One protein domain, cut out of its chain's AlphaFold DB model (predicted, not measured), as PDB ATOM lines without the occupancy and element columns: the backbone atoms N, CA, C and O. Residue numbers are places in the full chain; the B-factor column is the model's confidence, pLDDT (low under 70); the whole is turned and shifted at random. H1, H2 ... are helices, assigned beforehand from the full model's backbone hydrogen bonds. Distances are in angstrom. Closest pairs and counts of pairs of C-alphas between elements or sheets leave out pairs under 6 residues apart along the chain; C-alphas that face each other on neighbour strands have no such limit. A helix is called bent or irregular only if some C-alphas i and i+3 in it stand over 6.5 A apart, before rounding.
ATOM      1  N   ARG A 382       1.199  -9.215  17.745       91.31
ATOM      2  CA  ARG A 382      -0.123  -9.019  17.116       91.31
ATOM      3  C   ARG A 382      -0.095  -8.432  15.704       91.31
ATOM      4  O   ARG A 382      -1.015  -8.702  14.942       91.31
ATOM      5  N   LYS A 383       0.933  -7.647  15.353       93.69
ATOM      6  CA  LYS A 383       1.063  -7.076  14.000       93.69
ATOM      7  C   LYS A 383       1.341  -8.144  12.939       93.69
ATOM      8  O   LYS A 383       1.089  -7.895  11.773       93.69
ATOM      9  N   ASP A 384       1.804  -9.324  13.349       93.88
ATOM     10  CA  ASP A 384       2.130 -10.418  12.431       93.88
ATOM     11  C   ASP A 384       0.913 -11.309  12.146       93.88
ATOM     12  O   ASP A 384       0.949 -12.093  11.208       93.88
ATOM     13  N   ILE A 385      -0.179 -11.184  12.915       94.44
ATOM     14  CA  ILE A 385      -1.339 -12.085  12.824       94.44
ATOM     15  C   ILE A 385      -2.040 -11.975  11.463       94.44
ATOM     16  O   ILE A 385      -2.287 -12.998  10.835       94.44
ATOM     17  N   LEU A 386      -2.368 -10.761  11.001       93.50
ATOM     18  CA  LEU A 386      -3.057 -10.590   9.713       93.50
ATOM     19  C   LEU A 386      -2.187 -10.991   8.514       93.50
ATOM     20  O   LEU A 386      -2.685 -11.746   7.684       93.50
ATOM     21  N   PRO A 387      -0.909 -10.574   8.422       93.31
ATOM     22  CA  PRO A 387      -0.053 -11.024   7.328       93.31
ATOM     23  C   PRO A 387       0.163 -12.544   7.319       93.31
ATOM     24  O   PRO A 387       0.194 -13.138   6.252       93.31
ATOM     25  N   LEU A 388       0.253 -13.194   8.490       92.44
ATOM     26  CA  LEU A 388       0.291 -14.661   8.569       92.44
ATOM     27  C   LEU A 388      -1.015 -15.294   8.072       92.44
ATOM     28  O   LEU A 388      -0.974 -16.268   7.333       92.44
ATOM     29  N   ALA A 389      -2.171 -14.741   8.449       91.75
ATOM     30  CA  ALA A 389      -3.463 -15.231   7.971       91.75
ATOM     31  C   ALA A 389      -3.586 -15.120   6.444       91.75
ATOM     32  O   ALA A 389      -4.074 -16.044   5.804       91.75
ATOM     33  N   GLN A 390      -3.116 -14.015   5.862       89.56
ATOM     34  CA  GLN A 390      -3.078 -13.823   4.410       89.56
ATOM     35  C   GLN A 390      -2.148 -14.835   3.739       89.56
ATOM     36  O   GLN A 390      -2.572 -15.501   2.802       89.56
ATOM     37  N   LEU A 391      -0.941 -15.031   4.279       88.88
ATOM     38  CA  LEU A 391       0.011 -16.018   3.770       88.88
ATOM     39  C   LEU A 391      -0.592 -17.433   3.731       88.88
ATOM     40  O   LEU A 391      -0.465 -18.128   2.731       88.88
ATOM     41  N   PHE A 392      -1.291 -17.863   4.785       87.94
ATOM     42  CA  PHE A 392      -1.905 -19.197   4.811       87.94
ATOM     43  C   PHE A 392      -3.059 -19.355   3.813       87.94
ATOM     44  O   PHE A 392      -3.262 -20.446   3.282       87.94
ATOM     45  N   LEU A 393      -3.800 -18.280   3.524       86.50
ATOM     46  CA  LEU A 393      -4.796 -18.284   2.447       86.50
ATOM     47  C   LEU A 393      -4.141 -18.349   1.069       86.50
ATOM     48  O   LEU A 393      -4.685 -18.995   0.179       86.50
ATOM     49  N   GLU A 394      -2.985 -17.705   0.903       83.50
ATOM     50  CA  GLU A 394      -2.207 -17.752  -0.336       83.50
ATOM     51  C   GLU A 394      -1.622 -19.145  -0.603       83.50
ATOM     52  O   GLU A 394      -1.607 -19.589  -1.749       83.50
ATOM     53  N   GLU A 395      -1.195 -19.851   0.451       77.94
ATOM     54  CA  GLU A 395      -0.711 -21.242   0.392       77.94
ATOM     55  C   GLU A 395      -1.824 -22.272   0.137       77.94
ATOM     56  O   GLU A 395      -1.539 -23.409  -0.235       77.94
ATOM     57  N   SER A 396      -3.089 -21.911   0.371       71.94
ATOM     58  CA  SER A 396      -4.220 -22.827   0.217       71.94
ATOM     59  C   SER A 396      -4.587 -22.970  -1.267       71.94
ATOM     60  O   SER A 396      -5.019 -22.007  -1.899       71.94
ATOM     61  N   ASP A 397      -4.427 -24.179  -1.811       58.72
ATOM     62  CA  ASP A 397      -4.516 -24.520  -3.242       58.72
ATOM     63  C   ASP A 397      -5.967 -24.476  -3.782       58.72
ATOM     64  O   ASP A 397      -6.620 -25.496  -4.019       58.72
ATOM     65  N   GLY A 398      -6.526 -23.267  -3.900       60.09
ATOM     66  CA  GLY A 398      -7.895 -23.012  -4.351       60.09
ATOM     67  C   GLY A 398      -7.975 -21.978  -5.475       60.09
ATOM     68  O   GLY A 398      -7.441 -20.879  -5.363       60.09
ATOM     69  N   ASP A 399      -8.744 -22.298  -6.523       57.19
ATOM     70  CA  ASP A 399      -8.985 -21.478  -7.733       57.19
ATOM     71  C   ASP A 399      -9.531 -20.059  -7.432       57.19
ATOM     72  O   ASP A 399      -9.487 -19.154  -8.271       57.19
ATOM     73  N   LYS A 400     -10.069 -19.849  -6.221       63.78
ATOM     74  CA  LYS A 400     -10.494 -18.548  -5.686       63.78
ATOM     75  C   LYS A 400     -10.127 -18.429  -4.214       63.78
ATOM     76  O   LYS A 400     -10.762 -19.045  -3.359       63.78
ATOM     77  N   GLN A 401      -9.153 -17.575  -3.922       69.94
ATOM     78  CA  GLN A 401      -8.789 -17.241  -2.550       69.94
ATOM     79  C   GLN A 401      -9.850 -16.324  -1.929       69.94
ATOM     80  O   GLN A 401     -10.136 -15.247  -2.475       69.94
ATOM     81  N   PRO A 402     -10.456 -16.724  -0.801       77.94
ATOM     82  CA  PRO A 402     -11.475 -15.921  -0.161       77.94
ATOM     83  C   PRO A 402     -10.862 -14.678   0.495       77.94
ATOM     84  O   PRO A 402      -9.799 -14.733   1.111       77.94
ATOM     85  N   ARG A 403     -11.539 -13.530   0.386       84.19
ATOM     86  CA  ARG A 403     -11.094 -12.294   1.058       84.19
ATOM     87  C   ARG A 403     -11.522 -12.307   2.518       84.19
ATOM     88  O   ARG A 403     -12.627 -12.732   2.828       84.19
ATOM     89  N   ILE A 404     -10.682 -11.808   3.419       87.12
ATOM     90  CA  ILE A 404     -11.053 -11.647   4.829       87.12
ATOM     91  C   ILE A 404     -11.880 -10.362   4.975       87.12
ATOM     92  O   ILE A 404     -11.406  -9.284   4.624       87.12
ATOM     93  N   SER A 405     -13.103 -10.465   5.503       88.81
ATOM     94  CA  SER A 405     -13.914  -9.279   5.819       88.81
ATOM     95  C   SER A 405     -13.300  -8.467   6.959       88.81
ATOM     96  O   SER A 405     -12.687  -9.020   7.874       88.81
ATOM     97  N   SER A 406     -13.559  -7.158   7.000       86.31
ATOM     98  CA  SER A 406     -13.113  -6.288   8.105       86.31
ATOM     99  C   SER A 406     -13.598  -6.769   9.484       86.31
ATOM    100  O   SER A 406     -12.894  -6.651  10.490       86.31
ATOM    101  N   GLY A 407     -14.789  -7.377   9.537       84.88
ATOM    102  CA  GLY A 407     -15.314  -8.024  10.740       84.88
ATOM    103  C   GLY A 407     -14.494  -9.247  11.160       84.88
ATOM    104  O   GLY A 407     -14.200  -9.411  12.347       84.88
ATOM    105  N   ALA A 408     -14.089 -10.087  10.204       86.88
ATOM    106  CA  ALA A 408     -13.232 -11.240  10.460       86.88
ATOM    107  C   ALA A 408     -11.811 -10.827  10.867       86.88
ATOM    108  O   ALA A 408     -11.280 -11.403  11.817       86.88
ATOM    109  N   GLU A 409     -11.227  -9.790  10.258       90.56
ATOM    110  CA  GLU A 409      -9.913  -9.260  10.652       90.56
ATOM    111  C   GLU A 409      -9.882  -8.862  12.132       90.56
ATOM    112  O   GLU A 409      -8.985  -9.259  12.882       90.56
ATOM    113  N   HIS A 410     -10.903  -8.129  12.590       88.00
ATOM    114  CA  HIS A 410     -11.009  -7.730  13.991       88.00
ATOM    115  C   HIS A 410     -11.103  -8.949  14.926       88.00
ATOM    116  O   HIS A 410     -10.484  -8.977  15.996       88.00
ATOM    117  N   VAL A 411     -11.850  -9.988  14.537       87.50
ATOM    118  CA  VAL A 411     -11.942 -11.238  15.311       87.50
ATOM    119  C   VAL A 411     -10.604 -11.976  15.338       87.50
ATOM    120  O   VAL A 411     -10.177 -12.401  16.410       87.50
ATOM    121  N   ILE A 412      -9.917 -12.086  14.203       90.38
ATOM    122  CA  ILE A 412      -8.616 -12.752  14.081       90.38
ATOM    123  C   ILE A 412      -7.563 -12.058  14.960       90.38
ATOM    124  O   ILE A 412      -6.856 -12.728  15.713       90.38
ATOM    125  N   VAL A 413      -7.483 -10.724  14.932       90.56
ATOM    126  CA  VAL A 413      -6.479  -9.947  15.691       90.56
ATOM    127  C   VAL A 413      -6.790  -9.871  17.187       90.56
ATOM    128  O   VAL A 413      -5.875  -9.800  18.012       90.56
ATOM    129  N   SER A 414      -8.071  -9.860  17.567       86.56
ATOM    130  CA  SER A 414      -8.477  -9.746  18.977       86.56
ATOM    131  C   SER A 414      -8.272 -11.036  19.782       86.56
ATOM    132  O   SER A 414      -8.220 -10.985  21.017       86.56
ATOM    133  N   ARG A 415      -8.114 -12.187  19.113       86.12
ATOM    134  CA  ARG A 415      -7.849 -13.482  19.756       86.12
ATOM    135  C   ARG A 415      -6.409 -13.606  20.263       86.12
ATOM    136  O   ARG A 415      -5.498 -12.899  19.842       86.12
ATOM    137  N   ARG A 416      -6.214 -14.506  21.235       83.06
ATOM    138  CA  ARG A 416      -4.924 -14.701  21.928       83.06
ATOM    139  C   ARG A 416      -4.126 -15.930  21.483       83.06
ATOM    140  O   ARG A 416      -2.944 -15.968  21.793       83.06
ATOM    141  N   TYR A 417      -4.739 -16.893  20.789       87.88
ATOM    142  CA  TYR A 417      -4.091 -18.123  20.296       87.88
ATOM    143  C   TYR A 417      -3.233 -18.844  21.354       87.88
ATOM    144  O   TYR A 417      -2.037 -19.080  21.172       87.88
ATOM    145  N   ASN A 418      -3.823 -19.106  22.524       80.88
ATOM    146  CA  ASN A 418      -3.091 -19.616  23.686       80.88
ATOM    147  C   ASN A 418      -2.721 -21.105  23.574       80.88
ATOM    148  O   ASN A 418      -1.894 -21.559  24.364       80.88
ATOM    149  N   HIS A 419      -3.341 -21.864  22.666       80.31
ATOM    150  CA  HIS A 419      -3.173 -23.315  22.604       80.31
ATOM    151  C   HIS A 419      -1.987 -23.695  21.727       80.31
ATOM    152  O   HIS A 419      -1.128 -24.467  22.144       80.31
ATOM    153  N   SER A 420      -1.920 -23.156  20.508       85.69
ATOM    154  CA  SER A 420      -0.881 -23.541  19.541       85.69
ATOM    155  C   SER A 420      -0.409 -22.393  18.647       85.69
ATOM    156  O   SER A 420       0.108 -22.630  17.561       85.69
ATOM    157  N   ASN A 421      -0.523 -21.143  19.113       91.75
ATOM    158  CA  ASN A 421       0.054 -19.959  18.466       91.75
ATOM    159  C   ASN A 421      -0.238 -19.893  16.950       91.75
ATOM    160  O   ASN A 421      -1.383 -19.712  16.554       91.75
ATOM    161  N   VAL A 422       0.795 -20.015  16.111       91.38
ATOM    162  CA  VAL A 422       0.706 -19.887  14.650       91.38
ATOM    163  C   VAL A 422      -0.030 -21.075  14.036       91.38
ATOM    164  O   VAL A 422      -0.794 -20.883  13.100       91.38
ATOM    165  N   VAL A 423       0.129 -22.277  14.600       88.69
ATOM    166  CA  VAL A 423      -0.602 -23.475  14.151       88.69
ATOM    167  C   VAL A 423      -2.104 -23.314  14.401       88.69
ATOM    168  O   VAL A 423      -2.904 -23.612  13.524       88.69
ATOM    169  N   GLU A 424      -2.488 -22.758  15.558       90.31
ATOM    170  CA  GLU A 424      -3.897 -22.459  15.869       90.31
ATOM    171  C   GLU A 424      -4.477 -21.399  14.917       90.31
ATOM    172  O   GLU A 424      -5.636 -21.491  14.523       90.31
ATOM    173  N   LEU A 425      -3.678 -20.395  14.532       91.88
ATOM    174  CA  LEU A 425      -4.077 -19.400  13.533       91.88
ATOM    175  C   LEU A 425      -4.265 -20.035  12.149       91.88
ATOM    176  O   LEU A 425      -5.281 -19.769  11.512       91.88
ATOM    177  N   ARG A 426      -3.308 -20.857  11.701       90.06
ATOM    178  CA  ARG A 426      -3.355 -21.541  10.403       90.06
ATOM    179  C   ARG A 426      -4.616 -22.389  10.281       90.06
ATOM    180  O   ARG A 426      -5.402 -22.158   9.372       90.06
ATOM    181  N   GLU A 427      -4.872 -23.258  11.259       87.50
ATOM    182  CA  GLU A 427      -6.066 -24.113  11.273       87.50
ATOM    183  C   GLU A 427      -7.361 -23.284  11.265       87.50
ATOM    184  O   GLU A 427      -8.288 -23.575  10.512       87.50
ATOM    185  N   ALA A 428      -7.427 -22.210  12.058       89.25
ATOM    186  CA  ALA A 428      -8.606 -21.347  12.102       89.25
ATOM    187  C   ALA A 428      -8.903 -20.671  10.756       89.25
ATOM    188  O   ALA A 428     -10.069 -20.512  10.390       89.25
ATOM    189  N   VAL A 429      -7.858 -20.255  10.040       89.44
ATOM    190  CA  VAL A 429      -7.960 -19.594   8.735       89.44
ATOM    191  C   VAL A 429      -8.292 -20.601   7.633       89.44
ATOM    192  O   VAL A 429      -9.189 -20.332   6.840       89.44
ATOM    193  N   GLU A 430      -7.651 -21.770   7.623       86.88
ATOM    194  CA  GLU A 430      -7.929 -22.854   6.669       86.88
ATOM    195  C   GLU A 430      -9.381 -23.339   6.789       86.88
ATOM    196  O   GLU A 430     -10.107 -23.409   5.797       86.88
ATOM    197  N   ILE A 431      -9.860 -23.584   8.015       85.94
ATOM    198  CA  ILE A 431     -11.259 -23.962   8.262       85.94
ATOM    199  C   ILE A 431     -12.212 -22.858   7.788       85.94
ATOM    200  O   ILE A 431     -13.226 -23.140   7.146       85.94
ATOM    201  N   ALA A 432     -11.896 -21.596   8.080       87.19
ATOM    202  CA  ALA A 432     -12.723 -20.475   7.655       87.19
ATOM    203  C   ALA A 432     -12.772 -20.325   6.127       87.19
ATOM    204  O   ALA A 432     -13.825 -19.978   5.589       87.19
ATOM    205  N   ALA A 433     -11.668 -20.617   5.433       85.88
ATOM    206  CA  ALA A 433     -11.598 -20.613   3.977       85.88
ATOM    207  C   ALA A 433     -12.490 -21.698   3.360       85.88
ATOM    208  O   ALA A 433     -13.213 -21.416   2.403       85.88
ATOM    209  N   VAL A 434     -12.510 -22.899   3.952       83.50
ATOM    210  CA  VAL A 434     -13.404 -23.994   3.536       83.50
ATOM    211  C   VAL A 434     -14.872 -23.587   3.682       83.50
ATOM    212  O   VAL A 434     -15.644 -23.754   2.742       83.50
ATOM    213  N   PHE A 435     -15.260 -22.998   4.818       82.31
ATOM    214  CA  PHE A 435     -16.640 -22.537   5.034       82.31
ATOM    215  C   PHE A 435     -17.045 -21.348   4.157       82.31
ATOM    216  O   PHE A 435     -18.232 -21.161   3.900       82.31
ATOM    217  N   ALA A 436     -16.085 -20.540   3.707       80.31
ATOM    218  CA  ALA A 436     -16.355 -19.417   2.820       80.31
ATOM    219  C   ALA A 436     -16.623 -19.843   1.364       80.31
ATOM    220  O   ALA A 436     -17.086 -19.009   0.591       80.31
ATOM    221  N   GLU A 437     -16.322 -21.092   0.971       73.38
ATOM    222  CA  GLU A 437     -16.545 -21.639  -0.383       73.38
ATOM    223  C   GLU A 437     -16.051 -20.703  -1.517       73.38
ATOM    224  O   GLU A 437     -16.701 -20.524  -2.549       73.38
ATOM    225  N   GLY A 438     -14.895 -20.052  -1.317       66.94
ATOM    226  CA  GLY A 438     -14.300 -19.117  -2.287       66.94
ATOM    227  C   GLY A 438     -14.917 -17.706  -2.316       66.94
ATOM    228  O   GLY A 438     -14.654 -16.946  -3.252       66.94
ATOM    229  N   GLN A 439     -15.741 -17.348  -1.325       78.31
ATOM    230  CA  GLN A 439     -16.322 -16.010  -1.137       78.31
ATOM    231  C   GLN A 439     -15.579 -15.199  -0.057       78.31
ATOM    232  O   GLN A 439     -14.361 -15.242   0.028       78.31
ATOM    233  N   GLU A 440     -16.272 -14.386   0.740       86.44
ATOM    234  CA  GLU A 440     -15.664 -13.596   1.814       86.44
ATOM    235  C   GLU A 440     -15.686 -14.375   3.143       86.44
ATOM    236  O   GLU A 440     -16.713 -14.928   3.542       86.44
ATOM    237  N   ILE A 441     -14.562 -14.408   3.864       86.06
ATOM    238  CA  ILE A 441     -14.492 -14.954   5.221       86.06
ATOM    239  C   ILE A 441     -15.153 -13.963   6.181       86.06
ATOM    240  O   ILE A 441     -14.654 -12.858   6.422       86.06
ATOM    241  N   LEU A 442     -16.274 -14.386   6.765       86.50
ATOM    242  CA  LEU A 442     -17.021 -13.642   7.771       86.50
ATOM    243  C   LEU A 442     -16.548 -13.982   9.189       86.50
ATOM    244  O   LEU A 442     -15.962 -15.031   9.452       86.50
TER     245      LEU A 442
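What this domain is: This is residues 382 to 442 of the 632 residues of the protein "4Fe-4S binding protein" of Desulfobacterales bacterium (UniProt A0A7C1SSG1). Three helices make a small body in which H1 stands at a steep angle to each of the other two: it crosses H3, and its first residues, 382 to 386, pack on H2. The link from H1 to H2 and the tail after H3 come together at one short parallel pairing, residues 403 to 404 with residues 440 to 441. The printed part has 61 residues with three named helices, in the order H1, H2, H3, and no named strand; the class is all helix. It is compact, with a radius of gyration of the C-alphas of 10.7 A, and spans 31 by 21 by 18 A.

How they stand to each other: H1, residues 382 to 395, touches H2, residues 406 to 414, with residues 382 to 386 alone. Their closest C-alphas, those of Ile 385 and Val 413, are 6.3 A apart. The two helices run opposite ways at a steep tilt of 58 degrees. H1 also touches H3, residues 421 to 436; their closest C-alphas, those of Phe 392 and Arg 426, are 6.2 A apart. H1 and H3 run the same way at a steep tilt of 50 degrees. H2 and H3 are near each other, with their closest C-alphas 8.1 A apart. In H2 and H3 every O i to N i+4 pair is within hydrogen-bond range; in H1, 8 of 10 are.

Where its parts are: H1 begins at C-alpha 382, (-0.123, -9.019, 17.116), and is 20.7 A long. It is irregular, but only just: C-alphas 383 and 386 are 6.9 A apart. H2 measures 12.3 A from C-alpha 406 to C-alpha 414. H3, 22.7 A long, ends at C-alpha 436, (-16.355, -19.417, 2.820).

The domain as a whole: The two C-alphas farthest apart, those of Asp 399 and Asn 418, are 32.0 A apart. The printed part has no cut, and both links are short. Mean pLDDT of the printed part is 84.5; residues 397 to 401 and residue 438 are under 70.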